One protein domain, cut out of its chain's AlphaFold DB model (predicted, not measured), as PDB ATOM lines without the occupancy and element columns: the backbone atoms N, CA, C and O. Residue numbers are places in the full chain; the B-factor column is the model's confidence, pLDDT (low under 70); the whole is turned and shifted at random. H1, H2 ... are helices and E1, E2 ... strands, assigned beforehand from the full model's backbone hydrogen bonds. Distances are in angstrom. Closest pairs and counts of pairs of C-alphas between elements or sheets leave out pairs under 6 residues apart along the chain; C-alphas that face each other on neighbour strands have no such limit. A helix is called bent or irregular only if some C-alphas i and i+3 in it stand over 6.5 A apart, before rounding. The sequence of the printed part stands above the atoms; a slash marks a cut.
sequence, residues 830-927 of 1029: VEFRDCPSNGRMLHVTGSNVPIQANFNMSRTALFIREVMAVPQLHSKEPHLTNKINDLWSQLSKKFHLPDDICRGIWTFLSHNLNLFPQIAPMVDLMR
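This is residues 830 to 927 of the 1029 residues of the protein "probable serine/threonine-protein kinase DDB_G0278665 isoform X3" of Drosophila albomicans (UniProt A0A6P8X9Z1). A hairpin of two strands, E1 and E2, lies at one end of the domain and the long helix H3, with short H2, at the other; H1 and H4 lie between them, nearly at right angles to each other. H5 and H6 pack on H1, and H1 and H3 run opposite ways with H2 between them in the chain. The printed part has 98 residues, with two named strands followed by six named helices, in the order E1 E2 H1 H2 H3 H4 H5 H6. It is mostly helix, with one antiparallel sheet, E1 - E2. The whole is compact, with a radius of gyration of the C-alphas of 13.7 A and spans of 46 by 36 by 22 A.

E1 is residues 830 to 835, beginning at C-alpha 830 (109.858, 240.337, 256.121), and E2 is residues 839 to 845, 18.5 A long. H1 is residues 857 to 868, 16.1 A, and H2 is residues 871 to 874. H3, residues 878 to 895, is 25.7 A long and begins at C-alpha 878 (101.686, 215.724, 263.274). H4 is residues 899 to 911, 18.5 A, H5 residues 913 to 919, and H6 residues 922 to 926, ending at C-alpha 926 (89.745, 233.900, 245.964). H3 is irregular, with C-alphas 879 and 882 7.5 A apart; H5 is only just irregular, with C-alphas 914 and 917 6.9 A apart.

E1 and E2 are antiparallel at 143 degrees; N 831 and O 843 are 2.9 A apart, within hydrogen-bond range. Residues 855 to 856 pair antiparallel with residues 841 to 842 of E2. The closest C-alphas of E2 and H1, Met 841 and Met 857, are 5.9 A apart, and those of E1 and H4, Val 830 and Phe 908, 6.6 A. H1 and H4 are close but not clearly touching, about perpendicular at 89 degrees, closest at the C-alphas of Ile 864 and Trp 906, 7.8 A. With residues 888 to 892 alone, H3 touches H4, closest at the C-alphas of Ser 892 and Asp 899, 5.1 A. H3 touches H2 with residues 880 to 888 alone, closest at the C-alphas of Ile 884 and Leu 873, 5.5 A. H1 touches H5 with residues 857 to 861 alone, at a steep tilt of 43 degrees, opposite ways; Met 857 and Ile 919 have the closest C-alphas, 5.4 A. With residues 861 to 865 alone H1 touches H6, closest at the C-alphas of Arg 865 and Leu 925, 6.0 A. Each O i to N i+4 pair is within hydrogen-bond range in H1, H4 and H6; H3 has 12 of 14, H5 1 of 3 with 3 of 4 O i to N i+3 pairs, and H2 is too short for such a pair.

The two C-alphas farthest apart, of Pro 836 and His 879, are 46.0 A apart. The printed part has no cut, and its one long link is E2 to H1, 11 residues. The mean pLDDT of the printed part is 79.4; residues 835 to 838, residues 846 to 853 and residue 878 are under 70.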
ATOM      1  N   VAL A 830     110.625 240.118 257.353       79.94
ATOM      2  CA  VAL A 830     109.858 240.337 256.121       79.94
ATOM      3  C   VAL A 830     109.166 241.692 256.231       79.94
ATOM      4  O   VAL A 830     108.529 241.981 257.241       79.94
ATOM      5  N   GLU A 831     109.304 242.535 255.213       78.00
ATOM      6  CA  GLU A 831     108.716 243.878 255.177       78.00
ATOM      7  C   GLU A 831     108.214 244.233 253.772       78.00
ATOM      8  O   GLU A 831     108.674 243.679 252.774       78.00
ATOM      9  N   PHE A 832     107.275 245.176 253.679       79.38
ATOM     10  CA  PHE A 832     106.952 245.817 252.406       79.38
ATOM     11  C   PHE A 832     107.868 247.021 252.202       79.38
ATOM     12  O   PHE A 832     108.046 247.824 253.117       79.38
ATOM     13  N   ARG A 833     108.423 247.152 250.998       77.62
ATOM     14  CA  ARG A 833     109.285 248.264 250.597       77.62
ATOM     15  C   ARG A 833     108.874 248.753 249.215       77.62
ATOM     16  O   ARG A 833     108.770 247.960 248.280       77.62
ATOM     17  N   ASP A 834     108.664 250.054 249.088       74.50
ATOM     18  CA  ASP A 834     108.367 250.688 247.808       74.50
ATOM     19  C   ASP A 834     109.662 250.941 247.028       74.50
ATOM     20  O   ASP A 834     110.652 251.442 247.563       74.50
ATOM     21  N   CYS A 835     109.677 250.533 245.760       66.69
ATOM     22  CA  CYS A 835     110.827 250.619 244.868       66.69
ATOM     23  C   CYS A 835     110.463 251.491 243.653       66.69
ATOM     24  O   CYS A 835     109.472 251.189 242.986       66.69
ATOM     25  N   PRO A 836     111.241 252.538 243.316       56.81
ATOM     26  CA  PRO A 836     110.836 253.531 242.315       56.81
ATOM     27  C   PRO A 836     110.680 252.980 240.888       56.81
ATOM     28  O   PRO A 836     109.996 253.597 240.082       56.81
ATOM     29  N   SER A 837     111.274 251.824 240.568       57.81
ATOM     30  CA  SER A 837     111.142 251.161 239.261       57.81
ATOM     31  C   SER A 837     110.084 250.052 239.212       57.81
ATOM     32  O   SER A 837     109.521 249.801 238.151       57.81
ATOM     33  N   ASN A 838     109.805 249.387 240.339       60.75
ATOM     34  CA  ASN A 838     108.986 248.165 240.398       60.75
ATOM     35  C   ASN A 838     107.726 248.290 241.276       60.75
ATOM     36  O   ASN A 838     106.976 247.320 241.408       60.75
ATOM     37  N   GLY A 839     107.493 249.451 241.893       71.44
ATOM     38  CA  GLY A 839     106.412 249.672 242.851       71.44
ATOM     39  C   GLY A 839     106.647 248.968 244.191       71.44
ATOM     40  O   GLY A 839     107.781 248.682 244.585       71.44
ATOM     41  N   ARG A 840     105.557 248.698 244.913       76.69
ATOM     42  CA  ARG A 840     105.580 248.026 246.217       76.69
ATOM     43  C   ARG A 840     106.037 246.577 246.068       76.69
ATOM     44  O   ARG A 840     105.453 245.813 245.300       76.69
ATOM     45  N   MET A 841     107.051 246.167 246.823       80.62
ATOM     46  CA  MET A 841     107.559 244.792 246.835       80.62
ATOM     47  C   MET A 841     107.653 244.246 248.259       80.62
ATOM     48  O   MET A 841     107.816 244.996 249.220       80.62
ATOM     49  N   LEU A 842     107.553 242.925 248.395       82.00
ATOM     50  CA  LEU A 842     107.911 242.216 249.616       82.00
ATOM     51  C   LEU A 842     109.431 242.001 249.618       82.00
ATOM     52  O   LEU A 842     109.993 241.510 248.636       82.00
ATOM     53  N   HIS A 843     110.081 242.382 250.709       79.06
ATOM     54  CA  HIS A 843     111.525 242.354 250.901       79.06
ATOM     55  C   HIS A 843     111.840 241.478 252.121       79.06
ATOM     56  O   HIS A 843     111.209 241.624 253.170       79.06
ATOM     57  N   VAL A 844     112.794 240.552 251.983       81.19
ATOM     58  CA  VAL A 844     113.182 239.608 253.046       81.19
ATOM     59  C   VAL A 844     114.654 239.791 253.388       81.19
ATOM     60  O   VAL A 844     115.510 239.713 252.506       81.19
ATOM     61  N   THR A 845     114.950 239.985 254.671       71.00
ATOM     62  CA  THR A 845     116.312 240.036 255.217       71.00
ATOM     63  C   THR A 845     116.496 239.020 256.338       71.00
ATOM     64  O   THR A 845     115.566 238.677 257.062       71.00
ATOM     65  N   GLY A 846     117.721 238.523 256.484       68.31
ATOM     66  CA  GLY A 846     118.120 237.597 257.538       68.31
ATOM     67  C   GLY A 846     119.614 237.304 257.433       68.31
ATOM     68  O   GLY A 846     120.202 237.486 256.367       68.31
ATOM     69  N   SER A 847     120.232 236.862 258.528       55.88
ATOM     70  CA  SER A 847     121.693 236.708 258.630       55.88
ATOM     71  C   SER A 847     122.301 235.719 257.629       55.88
ATOM     72  O   SER A 847     123.449 235.891 257.242       55.88
ATOM     73  N   ASN A 848     121.529 234.722 257.185       55.75
ATOM     74  CA  ASN A 848     121.962 233.659 256.272       55.75
ATOM     75  C   ASN A 848     121.202 233.681 254.929       55.75
ATOM     76  O   ASN A 848     120.907 232.635 254.354       55.75
ATOM     77  N   VAL A 849     120.843 234.871 254.431       57.97
ATOM     78  CA  VAL A 849     120.142 235.049 253.145       57.97
ATOM     79  C   VAL A 849     121.134 235.554 252.079       57.97
ATOM     80  O   VAL A 849     121.342 236.762 251.979       57.97
ATOM     81  N   PRO A 850     121.756 234.674 251.262       52.62
ATOM     82  CA  PRO A 850     122.811 235.068 250.317       52.62
ATOM     83  C   PRO A 850     122.303 235.811 249.068       52.62
ATOM     84  O   PRO A 850     123.105 236.287 248.270       52.62
ATOM     85  N   ILE A 851     120.984 235.892 248.860       56.84
ATOM     86  CA  ILE A 851     120.350 236.545 247.706       56.84
ATOM     87  C   ILE A 851     119.134 237.331 248.205       56.84
ATOM     88  O   ILE A 851     118.247 236.751 248.832       56.84
ATOM     89  N   GLN A 852     119.055 238.630 247.898       57.88
ATOM     90  CA  GLN A 852     117.907 239.473 248.258       57.88
ATOM     91  C   GLN A 852     116.622 238.973 247.575       57.88
ATOM     92  O   GLN A 852     116.404 239.176 246.378       57.88
ATOM     93  N   ALA A 853     115.759 238.310 248.347       61.28
ATOM     94  CA  ALA A 853     114.535 237.671 247.872       61.28
ATOM     95  C   ALA A 853     113.396 238.688 247.646       61.28
ATOM     96  O   ALA A 853     112.412 238.724 248.382       61.28
ATOM     97  N   ASN A 854     113.538 239.521 246.613       71.69
ATOM     98  CA  ASN A 854     112.553 240.538 246.240       71.69
ATOM     99  C   ASN A 854     111.323 239.918 245.551       71.69
ATOM    100  O   ASN A 854     111.435 239.256 244.516       71.69
ATOM    101  N   PHE A 855     110.133 240.164 246.103       78.06
ATOM    102  CA  PHE A 855     108.867 239.597 245.635       78.06
ATOM    103  C   PHE A 855     107.883 240.709 245.222       78.06
ATOM    104  O   PHE A 855     107.272 241.377 246.053       78.06
ATOM    105  N   ASN A 856     107.723 240.917 243.913       83.44
ATOM    106  CA  ASN A 856     106.734 241.845 243.352       83.44
ATOM    107  C   ASN A 856     105.295 241.359 243.657       83.44
ATOM    108  O   ASN A 856     105.052 240.149 243.645       83.44
ATOM    109  N   MET A 857     104.340 242.267 243.905       83.62
ATOM    110  CA  MET A 857     102.966 241.954 244.338       83.62
ATOM    111  C   MET A 857     102.268 240.891 243.486       83.62
ATOM    112  O   MET A 857     101.629 240.001 244.041       83.62
ATOM    113  N   SER A 858     102.437 240.896 242.160       83.12
ATOM    114  CA  SER A 858     101.850 239.863 241.289       83.12
ATOM    115  C   SER A 858     102.388 238.454 241.593       83.12
ATOM    116  O   SER A 858     101.649 237.472 241.522       83.12
ATOM    117  N   ARG A 859     103.667 238.343 241.984       86.00
ATOM    118  CA  ARG A 859     104.309 237.091 242.422       86.00
ATOM    119  C   ARG A 859     103.843 236.708 243.831       86.00
ATOM    120  O   ARG A 859     103.554 235.536 244.064       86.00
ATOM    121  N   THR A 860     103.673 237.686 244.725       87.25
ATOM    122  CA  THR A 860     103.088 237.506 246.068       87.25
ATOM    123  C   THR A 860     101.652 236.981 245.995       87.25
ATOM    124  O   THR A 860     101.324 236.003 246.661       87.25
ATOM    125  N   ALA A 861     100.815 237.548 245.124       87.00
ATOM    126  CA  ALA A 861      99.448 237.091 244.885       87.00
ATOM    127  C   ALA A 861      99.407 235.649 244.346       87.00
ATOM    128  O   ALA A 861      98.612 234.836 244.817       87.00
ATOM    129  N   LEU A 862     100.290 235.293 243.404       86.88
ATOM    130  CA  LEU A 862     100.405 233.914 242.908       86.88
ATOM    131  C   LEU A 862     100.885 232.931 243.988       86.88
ATOM    132  O   LEU A 862     100.392 231.807 244.036       86.88
ATOM    133  N   PHE A 863     101.795 233.346 244.872       88.75
ATOM    134  CA  PHE A 863     102.244 232.536 246.011       88.75
ATOM    135  C   PHE A 863     101.124 232.303 247.030       88.75
ATOM    136  O   PHE A 863     100.862 231.153 247.379       88.75
ATOM    137  N   ILE A 864     100.394 233.355 247.424       88.38
ATOM    138  CA  ILE A 864      99.205 233.245 248.288       88.38
ATOM    139  C   ILE A 864      98.200 232.255 247.686       88.38
ATOM    140  O   ILE A 864      97.714 231.371 248.386       88.38
ATOM    141  N   ARG A 865      97.919 232.352 246.380       87.69
ATOM    142  CA  ARG A 865      96.962 231.463 245.697       87.69
ATOM    143  C   ARG A 865      97.435 230.014 245.604       87.69
ATOM    144  O   ARG A 865      96.611 229.115 245.746       87.69
ATOM    145  N   GLU A 866      98.730 229.767 245.408       88.31
ATOM    146  CA  GLU A 866      99.273 228.403 245.419       88.31
ATOM    147  C   GLU A 866      99.222 227.791 246.826       88.31
ATOM    148  O   GLU A 866      98.750 226.667 246.972       88.31
ATOM    149  N   VAL A 867      99.624 228.535 247.863       87.88
ATOM    150  CA  VAL A 867      99.618 228.056 249.259       87.88
ATOM    151  C   VAL A 867      98.190 227.848 249.784       87.88
ATOM    152  O   VAL A 867      97.911 226.839 250.433       87.88
ATOM    153  N   MET A 868      97.249 228.741 249.463       82.62
ATOM    154  CA  MET A 868      95.833 228.601 249.844       82.62
ATOM    155  C   MET A 868      95.112 227.465 249.099       82.62
ATOM    156  O   MET A 868      94.145 226.911 249.617       82.62
ATOM    157  N   ALA A 869      95.578 227.073 247.908       83.06
ATOM    158  CA  ALA A 869      95.008 225.953 247.153       83.06
ATOM    159  C   ALA A 869      95.426 224.562 247.678       83.06
ATOM    160  O   ALA A 869      94.936 223.543 247.173       83.06
ATOM    161  N   VAL A 870      96.296 224.514 248.696       84.81
ATOM    162  CA  VAL A 870      96.831 223.295 249.319       84.81
ATOM    163  C   VAL A 870      96.412 223.229 250.797       84.81
ATOM    164  O   VAL A 870      97.157 223.674 251.669       84.81
ATOM    165  N   PRO A 871      95.251 222.625 251.134       77.38
ATOM    166  CA  PRO A 871      94.784 222.536 252.523       77.38
ATOM    167  C   PRO A 871      95.751 221.796 253.455       77.38
ATOM    168  O   PRO A 871      95.798 222.072 254.647       77.38
ATOM    169  N   GLN A 872      96.535 220.866 252.902       80.06
ATOM    170  CA  GLN A 872      97.474 220.027 253.651       80.06
ATOM    171  C   GLN A 872      98.581 220.845 254.336       80.06
ATOM    172  O   GLN A 872      99.002 220.467 255.422       80.06
ATOM    173  N   LEU A 873      98.989 221.992 253.770       81.38
ATOM    174  CA  LEU A 873      99.973 222.900 254.383       81.38
ATOM    175  C   LEU A 873      99.446 223.616 255.638       81.38
ATOM    176  O   LEU A 873     100.242 224.139 256.414       81.38
ATOM    177  N   HIS A 874      98.126 223.626 255.838       80.06
ATOM    178  CA  HIS A 874      97.449 224.276 256.966       80.06
ATOM    179  C   HIS A 874      96.921 223.262 257.992       80.06
ATOM    180  O   HIS A 874      96.255 223.650 258.954       80.06
ATOM    181  N   SER A 875      97.195 221.964 257.801       77.44
ATOM    182  CA  SER A 875      96.844 220.940 258.786       77.44
ATOM    183  C   SER A 875      97.787 220.995 259.987       77.44
ATOM    184  O   SER A 875      99.001 221.100 259.837       77.44
ATOM    185  N   LYS A 876      97.218 220.870 261.191       74.81
ATOM    186  CA  LYS A 876      97.962 220.737 262.456       74.81
ATOM    187  C   LYS A 876      98.250 219.272 262.825       74.81
ATOM    188  O   LYS A 876      98.646 218.987 263.948       74.81
ATOM    189  N   GLU A 877      98.004 218.333 261.913       77.56
ATOM    190  CA  GLU A 877      98.157 216.898 262.164       77.56
ATOM    191  C   GLU A 877      99.639 216.472 262.113       77.56
ATOM    192  O   GLU A 877     100.242 216.499 261.037       77.56
ATOM    193  N   PRO A 878     100.245 216.001 263.224       69.75
ATOM    194  CA  PRO A 878     101.686 215.724 263.274       69.75
ATOM    195  C   PRO A 878     102.116 214.594 262.327       69.75
ATOM    196  O   PRO A 878     103.233 214.607 261.811       69.75
ATOM    197  N   HIS A 879     101.214 213.658 262.011       72.94
ATOM    198  CA  HIS A 879     101.465 212.579 261.049       72.94
ATOM    199  C   HIS A 879     101.595 213.068 259.589       72.94
ATOM    200  O   HIS A 879     102.016 212.303 258.718       72.94
ATOM    201  N   LEU A 880     101.232 214.325 259.300       77.69
ATOM    202  CA  LEU A 880     101.307 214.923 257.965       77.69
ATOM    203  C   LEU A 880     102.617 215.700 257.727       77.69
ATOM    204  O   LEU A 880     102.913 216.040 256.583       77.69
ATOM    205  N   THR A 881     103.424 215.930 258.771       77.44
ATOM    206  CA  THR A 881     104.632 216.783 258.761       77.44
ATOM    207  C   THR A 881     105.586 216.494 257.598       77.44
ATOM    208  O   THR A 881     106.026 217.420 256.920       77.44
ATOM    209  N   ASN A 882     105.851 215.220 257.289       81.19
ATOM    210  CA  ASN A 882     106.747 214.856 256.184       81.19
ATOM    211  C   ASN A 882     106.180 215.297 254.820       81.19
ATOM    212  O   ASN A 882     106.890 215.915 254.035       81.19
ATOM    213  N   LYS A 883     104.874 215.103 254.586       81.38
ATOM    214  CA  LYS A 883     104.202 215.566 253.357       81.38
ATOM    215  C   LYS A 883     104.115 217.090 253.288       81.38
ATOM    216  O   LYS A 883     104.205 217.659 252.206       81.38
ATOM    217  N   ILE A 884     103.956 217.760 254.430       84.50
ATOM    218  CA  ILE A 884     104.018 219.225 254.526       84.50
ATOM    219  C   ILE A 884     105.409 219.716 254.098       84.50
ATOM    220  O   ILE A 884     105.505 220.675 253.334       84.50
ATOM    221  N   ASN A 885     106.479 219.027 254.501       87.19
ATOM    222  CA  ASN A 885     107.841 219.330 254.058       87.19
ATOM    223  C   ASN A 885     108.040 219.065 252.553       87.19
ATOM    224  O   ASN A 885     108.560 219.939 251.858       87.19
ATOM    225  N   ASP A 886     107.544 217.944 252.019       87.06
ATOM    226  CA  ASP A 886     107.575 217.655 250.573       87.06
ATOM    227  C   ASP A 886     106.846 218.729 249.745       87.06
ATOM    228  O   ASP A 886     107.279 219.084 248.644       87.06
ATOM    229  N   LEU A 887     105.723 219.248 250.255       87.12
ATOM    230  CA  LEU A 887     104.933 220.306 249.617       87.12
ATOM    231  C   LEU A 887     105.637 221.669 249.682       87.12
ATOM    232  O   LEU A 887     105.659 222.381 248.675       87.12
ATOM    233  N   TRP A 888     106.269 222.016 250.811       89.62
ATOM    234  CA  TRP A 888     107.113 223.214 250.899       89.62
ATOM    235  C   TRP A 888     108.294 223.150 249.927       89.62
ATOM    236  O   TRP A 888     108.523 224.128 249.220       89.62
ATOM    237  N   SER A 889     108.948 221.995 249.774       87.44
ATOM    238  CA  SER A 889     110.059 221.847 248.823       87.44
ATOM    239  C   SER A 889     109.610 221.918 247.357       87.44
ATOM    240  O   SER A 889     110.365 222.345 246.482       87.44
ATOM    241  N   GLN A 890     108.367 221.538 247.052       87.19
ATOM    242  CA  GLN A 890     107.777 221.750 245.724       87.19
ATOM    243  C   GLN A 890     107.445 223.230 245.467       87.19
ATOM    244  O   GLN A 890     107.646 223.715 244.350       87.19
ATOM    245  N   LEU A 891     106.989 223.969 246.485       88.06
ATOM    246  CA  LEU A 891     106.797 225.421 246.400       88.06
ATOM    247  C   LEU A 891     108.128 226.172 246.262       88.06
ATOM    248  O   LEU A 891     108.231 227.065 245.424       88.06
ATOM    249  N   SER A 892     109.150 225.783 247.025       88.38
ATOM    250  CA  SER A 892     110.481 226.401 247.017       88.38
ATOM    251  C   SER A 892     111.124 226.295 245.623       88.38
ATOM    252  O   SER A 892     111.467 227.307 245.000       88.38
ATOM    253  N   LYS A 893     111.092 225.088 245.036       86.56
ATOM    254  CA  LYS A 893     111.480 224.806 243.641       86.56
ATOM    255  C   LYS A 893     110.664 225.593 242.610       86.56
ATOM    256  O   LYS A 893     111.230 226.025 241.610       86.56
ATOM    257  N   LYS A 894     109.358 225.802 242.834       84.06
ATOM    258  CA  LYS A 894     108.486 226.577 241.928       84.06
ATOM    259  C   LYS A 894     108.769 228.082 241.965       84.06
ATOM    260  O   LYS A 894     108.705 228.736 240.926       84.06
ATOM    261  N   PHE A 895     109.015 228.642 243.146       84.69
ATOM    262  CA  PHE A 895     109.192 230.085 243.326       84.69
ATOM    263  C   PHE A 895     110.660 230.531 243.338       84.69
ATOM    264  O   PHE A 895     110.901 231.737 243.400       84.69
ATOM    265  N   HIS A 896     111.608 229.598 243.198       84.19
ATOM    266  CA  HIS A 896     113.059 229.820 243.236       84.19
ATOM    267  C   HIS A 896     113.515 230.525 244.524       84.19
ATOM    268  O   HIS A 896     114.279 231.487 244.490       84.19
ATOM    269  N   LEU A 897     113.010 230.043 245.660       82.06
ATOM    270  CA  LEU A 897     113.357 230.496 247.008       82.06
ATOM    271  C   LEU A 897     113.664 229.275 247.884       82.06
ATOM    272  O   LEU A 897     113.051 228.238 247.652       82.06
ATOM    273  N   PRO A 898     114.547 229.368 248.894       83.94
ATOM    274  CA  PRO A 898     114.705 228.336 249.919       83.94
ATOM    275  C   PRO A 898     113.405 228.048 250.684       83.94
ATOM    276  O   PRO A 898     112.612 228.961 250.937       83.94
ATOM    277  N   ASP A 899     113.216 226.794 251.105       83.62
ATOM    278  CA  ASP A 899     112.053 226.325 251.871       83.62
ATOM    279  C   ASP A 899     111.750 227.209 253.094       83.62
ATOM    280  O   ASP A 899     110.597 227.583 253.317       83.62
ATOM    281  N   ASP A 900     112.778 227.600 253.850       82.06
ATOM    282  CA  ASP A 900     112.643 228.423 255.059       82.06
ATOM    283  C   ASP A 900     112.211 229.860 254.751       82.06
ATOM    284  O   ASP A 900     111.433 230.452 255.499       82.06
ATOM    285  N   ILE A 901     112.630 230.406 253.603       82.88
ATOM    286  CA  ILE A 901     112.182 231.722 253.131       82.88
ATOM    287  C   ILE A 901     110.722 231.646 252.667       82.88
ATOM    288  O   ILE A 901     109.939 232.536 252.993       82.88
ATOM    289  N   CYS A 902     110.305 230.569 251.987       85.44
ATOM    290  CA  CYS A 902     108.888 230.347 251.675       85.44
ATOM    291  C   CYS A 902     108.024 230.240 252.942       85.44
ATOM    292  O   CYS A 902     106.959 230.858 253.003       85.44
ATOM    293  N   ARG A 903     108.490 229.512 253.965       86.75
ATOM    294  CA  ARG A 903     107.805 229.413 255.266       86.75
ATOM    295  C   ARG A 903     107.760 230.766 255.977       86.75
ATOM    296  O   ARG A 903     106.692 231.157 256.426       86.75
ATOM    297  N   GLY A 904     108.864 231.513 256.019       83.25
ATOM    298  CA  GLY A 904     108.929 232.851 256.621       83.25
ATOM    299  C   GLY A 904     107.999 233.865 255.946       83.25
ATOM    300  O   GLY A 904     107.245 234.557 256.630       83.25
ATOM    301  N   ILE A 905     107.976 233.897 254.607       84.94
ATOM    302  CA  ILE A 905     107.040 234.720 253.822       84.94
ATOM    303  C   ILE A 905     105.590 234.338 254.134       84.94
ATOM    304  O   ILE A 905     104.773 235.223 254.388       84.94
ATOM    305  N   TRP A 906     105.254 233.041 254.142       89.19
ATOM    306  CA  TRP A 906     103.890 232.617 254.462       89.19
ATOM    307  C   TRP A 906     103.500 232.955 255.901       89.19
ATOM    308  O   TRP A 906     102.421 233.500 256.102       89.19
ATOM    309  N   THR A 907     104.379 232.724 256.879       87.06
ATOM    310  CA  THR A 907     104.147 233.080 258.286       87.06
ATOM    311  C   THR A 907     103.905 234.579 258.449       87.06
ATOM    312  O   THR A 907     102.968 234.971 259.141       87.06
ATOM    313  N   PHE A 908     104.687 235.438 257.791       85.12
ATOM    314  CA  PHE A 908     104.442 236.882 257.811       85.12
ATOM    315  C   PHE A 908     103.074 237.237 257.205       85.12
ATOM    316  O   PHE A 908     102.302 237.979 257.814       85.12
ATOM    317  N   LEU A 909     102.739 236.669 256.042       84.44
ATOM    318  CA  LEU A 909     101.465 236.913 255.360       84.44
ATOM    319  C   LEU A 909     100.257 236.381 256.151       84.44
ATOM    320  O   LEU A 909      99.235 237.059 256.215       84.44
ATOM    321  N   SER A 910     100.362 235.217 256.800       84.12
ATOM    322  CA  SER A 910      99.270 234.613 257.573       84.12
ATOM    323  C   SER A 910      98.964 235.358 258.872       84.12
ATOM    324  O   SER A 910      97.829 235.320 259.335       84.12
ATOM    325  N   HIS A 911      99.949 236.052 259.452       82.50
ATOM    326  CA  HIS A 911      99.731 236.964 260.581       82.50
ATOM    327  C   HIS A 911      99.221 238.349 260.139       82.50
ATOM    328  O   HIS A 911      98.667 239.079 260.954       82.50
ATOM    329  N   ASN A 912      99.354 238.704 258.853       81.81
ATOM    330  CA  ASN A 912      98.997 240.015 258.297       81.81
ATOM    331  C   ASN A 912      97.982 239.897 257.139       81.81
ATOM    332  O   ASN A 912      98.154 240.473 256.061       81.81
ATOM    333  N   LEU A 913      96.891 239.150 257.358       81.94
ATOM    334  CA  LEU A 913      95.818 238.952 256.363       81.94
ATOM    335  C   LEU A 913      95.140 240.267 255.930       81.94
ATOM    336  O   LEU A 913      94.635 240.373 254.813       81.94
ATOM    337  N   ASN A 914      95.179 241.298 256.779       81.38
ATOM    338  CA  ASN A 914      94.747 242.667 256.474       81.38
ATOM    339  C   ASN A 914      95.521 243.317 255.309       81.38
ATOM    340  O   ASN A 914      95.026 244.268 254.704       81.38
ATOM    341  N   LEU A 915      96.704 242.804 254.959       80.56
ATOM    342  CA  LEU A 915      97.493 243.277 253.822       80.56
ATOM    343  C   LEU A 915      97.106 242.591 252.502       80.56
ATOM    344  O   LEU A 915      97.490 243.079 251.443       80.56
ATOM    345  N   PHE A 916      96.296 241.522 252.513       83.88
ATOM    346  CA  PHE A 916      95.898 240.808 251.287       83.88
ATOM    347  C   PHE A 916      95.210 241.720 250.251       83.88
ATOM    348  O   PHE A 916      95.660 241.706 249.104       83.88
ATOM    349  N   PRO A 917      94.227 242.578 250.610       82.12
ATOM    350  CA  PRO A 917      93.632 243.541 249.673       82.12
ATOM    351  C   PRO A 917      94.628 244.557 249.093       82.12
ATOM    352  O   PRO A 917      94.367 245.126 248.039       82.12
ATOM    353  N   GLN A 918      95.760 244.789 249.770       77.69
ATOM    354  CA  GLN A 918      96.829 245.687 249.316       77.69
ATOM    355  C   GLN A 918      97.833 244.993 248.376       77.69
ATOM    356  O   GLN A 918      98.633 245.670 247.735       77.69
ATOM    357  N   ILE A 919      97.807 243.655 248.308       82.12
ATOM    358  CA  ILE A 919      98.627 242.830 247.405       82.12
ATOM    359  C   ILE A 919      97.863 242.562 246.102       82.12
ATOM    360  O   ILE A 919      98.439 242.644 245.018       82.12
ATOM    361  N   ALA A 920      96.572 242.229 246.202       82.19
ATOM    362  CA  ALA A 920      95.656 242.076 245.072       82.19
ATOM    363  C   ALA A 920      94.187 242.150 245.543       82.19
ATOM    364  O   ALA A 920      93.903 241.830 246.702       82.19
ATOM    365  N   PRO A 921      93.224 242.486 244.662       84.44
ATOM    366  CA  PRO A 921      91.804 242.414 244.990       84.44
ATOM    367  C   PRO A 921      91.418 241.032 245.530       84.44
ATOM    368  O   PRO A 921      91.790 239.998 244.968       84.44
ATOM    369  N   MET A 922      90.618 240.996 246.600       81.88
ATOM    370  CA  MET A 922      90.225 239.735 247.248       81.88
ATOM    371  C   MET A 922      89.484 238.788 246.284       81.88
ATOM    372  O   MET A 922      89.610 237.570 246.391       81.88
ATOM    373  N   VAL A 923      88.780 239.347 245.292       79.19
ATOM    374  CA  VAL A 923      88.151 238.604 244.189       79.19
ATOM    375  C   VAL A 923      89.181 237.778 243.413       79.19
ATOM    376  O   VAL A 923      88.935 236.601 243.165       79.19
ATOM    377  N   ASP A 924      90.345 238.338 243.077       78.81
ATOM    378  CA  ASP A 924      91.380 237.642 242.304       78.81
ATOM    379  C   ASP A 924      92.174 236.639 243.139       78.81
ATOM    380  O   ASP A 924      92.546 235.583 242.622       78.81
ATOM    381  N   LEU A 925      92.382 236.914 244.431       82.25
ATOM    382  CA  LEU A 925      92.968 235.952 245.371       82.25
ATOM    383  C   LEU A 925      92.047 234.736 245.580       82.25
ATOM    384  O   LEU A 925      92.513 233.599 245.550       82.25
ATOM    385  N   MET A 926      90.737 234.959 245.725       78.06
ATOM    386  CA  MET A 926      89.745 233.900 245.964       78.06
ATOM    387  C   MET A 926      89.242 233.209 244.682       78.06
ATOM    388  O   MET A 926      88.612 232.152 244.763       78.06
ATOM    389  N   ARG A 927      89.504 233.766 243.489       77.50
ATOM    390  CA  ARG A 927      89.031 233.215 242.206       77.50
ATOM    391  C   ARG A 927      89.541 231.778 242.000       77.50
ATOM    392  O   ARG A 927      90.752 231.570 242.132       77.50
TER     393      ARG A 927